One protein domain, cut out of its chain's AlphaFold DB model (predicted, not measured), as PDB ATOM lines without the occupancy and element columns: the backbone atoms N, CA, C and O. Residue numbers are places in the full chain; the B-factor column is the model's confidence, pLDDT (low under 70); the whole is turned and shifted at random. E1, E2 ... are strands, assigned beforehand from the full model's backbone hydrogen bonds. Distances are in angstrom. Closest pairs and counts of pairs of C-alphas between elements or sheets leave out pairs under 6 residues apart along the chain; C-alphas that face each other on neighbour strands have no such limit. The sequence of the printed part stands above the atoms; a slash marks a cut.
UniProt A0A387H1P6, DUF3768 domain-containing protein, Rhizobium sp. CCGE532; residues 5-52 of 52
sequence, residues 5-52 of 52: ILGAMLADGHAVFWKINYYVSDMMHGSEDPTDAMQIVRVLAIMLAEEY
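AT A GLANCE: This is residues 5 to 52 of the 52 residues of the protein "DUF3768 domain-containing protein" of Rhizobium sp. CCGE532 (UniProt A0A387H1P6). A long, strongly twisted ribbon of three strands makes the length of the domain, with E2 in the middle, E1 and E3 along its two sides, and a long loop, residues 25 to 39, at one end. The 48 printed residues hold E1, E2 and E3 in that order and no named helix: all strand, antiparallel, sheet order E1, E2, E3. The whole is loose, a rod of 36 by 17 by 14 A, with a radius of gyration of the C-alphas of 13.1 A.

IN THESE COORDINATES: E2, residues 14 to 24, is 31.2 A long and ends at C-alpha 24 (10.276, 22.999, 12.315). E1, residues 5 to 11, begins at C-alpha 5 (12.553, 37.906, 6.890). E3, residues 40 to 48, 25.9 A long, ends at C-alpha 48 (16.318, 47.432, 19.948).

HOW THE PARTS SIT: The strands form a meander, each the antiparallel neighbour of the one before. E1 and E2, a hairpin, stand at 149 degrees; N 7 and O 18 are within hydrogen-bond range at 2.9 A. E2 and E3, also a hairpin, stand at 159 degrees, with N 19 and O 45 at 2.9 A.

THE WHOLE: The C-alphas of Gly 13 and Met 38, the two farthest apart, are 36.0 A apart. The printed part has no cut. The link E1 to E2 is tight, E2 to E3 long. Residues 34, 37 and 52 have pLDDT under 70.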
ATOM      1  N   ILE A   5      12.909  36.561   7.363       84.81
ATOM      2  CA  ILE A   5      12.553  37.906   6.890       84.81
ATOM      3  C   ILE A   5      13.095  38.915   7.902       84.81
ATOM      4  O   ILE A   5      12.969  38.676   9.100       84.81
ATOM      5  N   LEU A   6      13.674  40.021   7.431       90.94
ATOM      6  CA  LEU A   6      14.245  41.098   8.249       90.94
ATOM      7  C   LEU A   6      13.553  42.427   7.934       90.94
ATOM      8  O   LEU A   6      13.200  42.683   6.783       90.94
ATOM      9  N   GLY A   7      13.413  43.284   8.942       92.94
ATOM     10  CA  GLY A   7      12.881  44.631   8.782       92.94
ATOM     11  C   GLY A   7      13.293  45.577   9.907       92.94
ATOM     12  O   GLY A   7      13.871  45.167  10.914       92.94
ATOM     13  N   ALA A   8      12.981  46.857   9.718       94.38
ATOM     14  CA  ALA A   8      13.167  47.918  10.701       94.38
ATOM     15  C   ALA A   8      11.884  48.752  10.798       94.38
ATOM     16  O   ALA A   8      11.212  48.964   9.786       94.38
ATOM     17  N   MET A   9      11.526  49.210  11.998       94.88
ATOM     18  CA  MET A   9      10.392  50.118  12.204       94.88
ATOM     19  C   MET A   9      10.562  50.984  13.454       94.88
ATOM     20  O   MET A   9      11.398  50.698  14.308       94.88
ATOM     21  N   LEU A  10       9.734  52.026  13.559       96.50
ATOM     22  CA  LEU A  10       9.519  52.764  14.800       96.50
ATOM     23  C   LEU A  10       8.337  52.142  15.549       96.50
ATOM     24  O   LEU A  10       7.239  52.052  14.998       96.50
ATOM     25  N   ALA A  11       8.559  51.733  16.792       93.06
ATOM     26  CA  ALA A  11       7.547  51.183  17.684       93.06
ATOM     27  C   ALA A  11       7.634  51.902  19.032       93.06
ATOM     28  O   ALA A  11       8.687  51.909  19.658       93.06
ATOM     29  N   ASP A  12       6.543  52.548  19.447       93.94
ATOM     30  CA  ASP A  12       6.472  53.316  20.703       93.94
ATOM     31  C   ASP A  12       7.599  54.358  20.877       93.94
ATOM     32  O   ASP A  12       8.147  54.561  21.952       93.94
ATOM     33  N   GLY A  13       8.007  55.001  19.777       94.38
ATOM     34  CA  GLY A  13       9.111  55.968  19.775       94.38
ATOM     35  C   GLY A  13      10.516  55.353  19.740       94.38
ATOM     36  O   GLY A  13      11.484  56.090  19.567       94.38
ATOM     37  N   HIS A  14      10.640  54.028  19.808       93.50
ATOM     38  CA  HIS A  14      11.910  53.314  19.693       93.50
ATOM     39  C   HIS A  14      12.135  52.802  18.271       93.50
ATOM     40  O   HIS A  14      11.235  52.245  17.638       93.50
ATOM     41  N   ALA A  15      13.359  52.948  17.764       95.62
ATOM     42  CA  ALA A  15      13.782  52.249  16.559       95.62
ATOM     43  C   ALA A  15      14.078  50.786  16.909       95.62
ATOM     44  O   ALA A  15      14.860  50.504  17.817       95.62
ATOM     45  N   VAL A  16      13.456  49.856  16.187       96.06
ATOM     46  CA  VAL A  16      13.640  48.417  16.392       96.06
ATOM     47  C   VAL A  16      13.962  47.714  15.083       96.06
ATOM     48  O   VAL A  16      13.376  48.004  14.035       96.06
ATOM     49  N   PHE A  17      14.860  46.739  15.164       95.19
ATOM     50  CA  PHE A  17      15.014  45.712  14.148       95.19
ATOM     51  C   PHE A  17      14.140  44.524  14.512       95.19
ATOM     52  O   PHE A  17      14.024  44.139  15.674       95.19
ATOM     53  N   TRP A  18      13.532  43.906  13.513       94.31
ATOM     54  CA  TRP A  18      12.745  42.706  13.728       94.31
ATOM     55  C   TRP A  18      13.052  41.661  12.671       94.31
ATOM     56  O   TRP A  18      13.464  41.968  11.548       94.31
ATOM     57  N   LYS A  19      12.843  40.400  13.044       93.44
ATOM     58  CA  LYS A  19      12.926  39.277  12.117       93.44
ATOM     59  C   LYS A  19      11.880  38.219  12.401       93.44
ATOM     60  O   LYS A  19      11.573  37.950  13.558       93.44
ATOM     61  N   ILE A  20      11.386  37.582  11.345       91.00
ATOM     62  CA  ILE A  20      10.578  36.364  11.448       91.00
ATOM     63  C   ILE A  20      11.449  35.194  11.017       91.00
ATOM     64  O   ILE A  20      11.932  35.175   9.886       91.00
ATOM     65  N   ASN A  21      11.626  34.230  11.915       87.56
ATOM     66  CA  ASN A  21      12.333  32.981  11.649       87.56
ATOM     67  C   ASN A  21      11.315  31.843  11.529       87.56
ATOM     68  O   ASN A  21      10.314  31.825  12.255       87.56
ATOM     69  N   TYR A  22      11.591  30.898  10.636       88.50
ATOM     70  CA  TYR A  22      10.782  29.697  10.443       88.50
ATOM     71  C   TYR A  22      11.542  28.488  10.988       88.50
ATOM     72  O   TYR A  22      12.616  28.159  10.483       88.50
ATOM     73  N   TYR A  23      10.983  27.833  11.998       83.69
ATOM     74  CA  TYR A  23      11.514  26.603  12.589       83.69
ATOM     75  C   TYR A  23      10.606  25.424  12.261       83.69
ATOM     76  O   TYR A  23       9.417  25.632  12.040       83.69
ATOM     77  N   VAL A  24      11.129  24.199  12.261       83.38
ATOM     78  CA  VAL A  24      10.276  22.999  12.315       83.38
ATOM     79  C   VAL A  24       9.678  22.833  13.721       83.38
ATOM     80  O   VAL A  24      10.056  23.542  14.656       83.38
ATOM     81  N   SER A  25       8.731  21.907  13.895       79.75
ATOM     82  CA  SER A  25       7.968  21.737  15.146       79.75
ATOM     83  C   SER A  25       8.813  21.476  16.399       79.75
ATOM     84  O   SER A  25       8.339  21.732  17.503       79.75
ATOM     85  N   ASP A  26      10.042  20.970  16.251       81.50
ATOM     86  CA  ASP A  26      10.964  20.744  17.371       81.50
ATOM     87  C   ASP A  26      11.633  22.034  17.893       81.50
ATOM     88  O   ASP A  26      12.227  22.015  18.966       81.50
ATOM     89  N   MET A  27      11.520  23.149  17.156       78.06
ATOM     90  CA  MET A  27      12.152  24.450  17.420       78.06
ATOM     91  C   MET A  27      13.686  24.443  17.541       78.06
ATOM     92  O   MET A  27      14.282  25.454  17.912       78.06
ATOM     93  N   MET A  28      14.337  23.337  17.194       76.81
ATOM     94  CA  MET A  28      15.789  23.173  17.233       76.81
ATOM     95  C   MET A  28      16.425  23.470  15.876       76.81
ATOM     96  O   MET A  28      17.579  23.897  15.813       76.81
ATOM     97  N   HIS A  29      15.669  23.288  14.792       78.06
ATOM     98  CA  HIS A  29      16.157  23.449  13.426       78.06
ATOM     99  C   HIS A  29      15.300  24.438  12.631       78.06
ATOM    100  O   HIS A  29      14.082  24.528  12.804       78.06
ATOM    101  N   GLY A  30      15.946  25.195  11.741       72.19
ATOM    102  CA  GLY A  30      15.235  26.015  10.760       72.19
ATOM    103  C   GLY A  30      14.458  25.130   9.784       72.19
ATOM    104  O   GLY A  30      14.922  24.044   9.443       72.19
ATOM    105  N   SER A  31      13.289  25.584   9.330       72.50
ATOM    106  CA  SER A  31      12.540  24.852   8.303       72.50
ATOM    107  C   SER A  31      13.229  24.943   6.943       72.50
ATOM    108  O   SER A  31      13.572  26.041   6.494       72.50
ATOM    109  N   GLU A  32      13.395  23.799   6.275       73.12
ATOM    110  CA  GLU A  32      13.853  23.728   4.882       73.12
ATOM    111  C   GLU A  32      12.776  24.222   3.902       73.12
ATOM    112  O   GLU A  32      13.104  24.832   2.882       73.12
ATOM    113  N   ASP A  33      11.495  24.037   4.250       76.00
ATOM    114  CA  ASP A  33      10.350  24.592   3.526       76.00
ATOM    115  C   ASP A  33       9.577  25.586   4.417       76.00
ATOM    116  O   ASP A  33       8.772  25.193   5.266       76.00
ATOM    117  N   PRO A  34       9.800  26.902   4.256       68.56
ATOM    118  CA  PRO A  34       9.106  27.929   5.029       68.56
ATOM    119  C   PRO A  34       7.653  28.169   4.574       68.56
ATOM    120  O   PRO A  34       6.990  29.056   5.119       68.56
ATOM    121  N   THR A  35       7.147  27.436   3.575       75.88
ATOM    122  CA  THR A  35       5.794  27.619   3.023       75.88
ATOM    123  C   THR A  35       4.768  26.617   3.555       75.88
ATOM    124  O   THR A  35       3.573  26.925   3.548       75.88
ATOM    125  N   ASP A  36       5.207  25.479   4.103       77.25
ATOM    126  CA  ASP A  36       4.317  24.483   4.705       77.25
ATOM    127  C   ASP A  36       3.880  24.896   6.119       77.25
ATOM    128  O   ASP A  36       4.527  24.612   7.126       77.25
ATOM    129  N   ALA A  37       2.729  25.563   6.198       69.44
ATOM    130  CA  ALA A  37       2.148  26.022   7.455       69.44
ATOM    131  C   ALA A  37       1.818  24.893   8.457       69.44
ATOM    132  O   ALA A  37       1.623  25.197   9.632       69.44
ATOM    133  N   MET A  38       1.745  23.625   8.031       73.00
ATOM    134  CA  MET A  38       1.509  22.486   8.933       73.00
ATOM    135  C   MET A  38       2.787  22.026   9.642       73.00
ATOM    136  O   MET A  38       2.700  21.367  10.675       73.00
ATOM    137  N   GLN A  39       3.961  22.373   9.107       71.56
ATOM    138  CA  GLN A  39       5.254  21.865   9.577       71.56
ATOM    139  C   GLN A  39       6.172  22.947  10.152       71.56
ATOM    140  O   GLN A  39       7.278  22.630  10.595       71.56
ATOM    141  N   ILE A  40       5.721  24.208  10.194       82.56
ATOM    142  CA  ILE A  40       6.550  25.335  10.636       82.56
ATOM    143  C   ILE A  40       5.980  26.101  11.830       82.56
ATOM    144  O   ILE A  40       4.795  26.423  11.904       82.56
ATOM    145  N   VAL A  41       6.879  26.500  12.722       85.19
ATOM    146  CA  VAL A  41       6.650  27.471  13.790       85.19
ATOM    147  C   VAL A  41       7.287  28.798  13.384       85.19
ATOM    148  O   VAL A  41       8.453  28.856  12.992       85.19
ATOM    149  N   ARG A  42       6.517  29.887  13.477       89.06
ATOM    150  CA  ARG A  42       6.973  31.247  13.149       89.06
ATOM    151  C   ARG A  42       7.330  31.991  14.426       89.06
ATOM    152  O   ARG A  42       6.480  32.153  15.295       89.06
ATOM    153  N   VAL A  43       8.564  32.480  14.512       89.38
ATOM    154  CA  VAL A  43       9.061  33.231  15.674       89.38
ATOM    155  C   VAL A  43       9.429  34.644  15.255       89.38
ATOM    156  O   VAL A  43      10.342  34.830  14.448       89.38
ATOM    157  N   LEU A  44       8.738  35.631  15.827       93.00
ATOM    158  CA  LEU A  44       9.089  37.044  15.715       93.00
ATOM    159  C   LEU A  44      10.104  37.398  16.807       93.00
ATOM    160  O   LEU A  44       9.783  37.331  17.991       93.00
ATOM    161  N   ALA A  45      11.309  37.791  16.407       92.56
ATOM    162  CA  ALA A  45      12.291  38.390  17.300       92.56
ATOM    163  C   ALA A  45      12.319  39.905  17.073       92.56
ATOM    164  O   ALA A  45      12.373  40.355  15.926       92.56
ATOM    165  N   ILE A  46      12.292  40.666  18.164       92.62
ATOM    166  CA  ILE A  46      12.388  42.127  18.178       92.62
ATOM    167  C   ILE A  46      13.667  42.479  18.932       92.62
ATOM    168  O   ILE A  46      13.920  41.929  20.001       92.62
ATOM    169  N   MET A  47      14.478  43.350  18.347       93.12
ATOM    170  CA  MET A  47      15.759  43.811  18.878       93.12
ATOM    171  C   MET A  47      15.742  45.336  18.860       93.12
ATOM    172  O   MET A  47      15.298  45.934  17.874       93.12
ATOM    173  N   LEU A  48      16.200  45.978  19.932       91.12
ATOM    174  CA  LEU A  48      16.318  47.432  19.948       91.12
ATOM    175  C   LEU A  48      17.455  47.844  19.006       91.12
ATOM    176  O   LEU A  48      18.524  47.240  19.001       91.12
ATOM    177  N   ALA A  49      17.223  48.863  18.178       89.06
ATOM    178  CA  ALA A  49      18.239  49.318  17.230       89.06
ATOM    179  C   ALA A  49      19.423  50.012  17.923       89.06
ATOM    180  O   ALA A  49      20.486  50.099  17.329       89.06
ATOM    181  N   GLU A  50      19.243  50.490  19.157       85.56
ATOM    182  CA  GLU A  50      20.297  51.134  19.959       85.56
ATOM    183  C   GLU A  50      21.310  50.149  20.564       85.56
ATOM    184  O   GLU A  50      22.354  50.569  21.055       85.56
ATOM    185  N   GLU A  51      21.012  48.847  20.535       76.81
ATOM    186  CA  GLU A  51      21.916  47.783  20.993       76.81
ATOM    187  C   GLU A  51      22.913  47.339  19.900       76.81
ATOM    188  O   GLU A  51      23.715  46.430  20.129       76.81
ATOM    189  N   TYR A  52      22.864  47.973  18.721       65.31
ATOM    190  CA  TYR A  52      23.730  47.755  17.555       65.31
ATOM    191  C   TYR A  52      24.489  49.031  17.181       65.31
ATOM    192  O   TYR A  52      25.676  48.898  16.800       65.31
TER     193      TYR A  52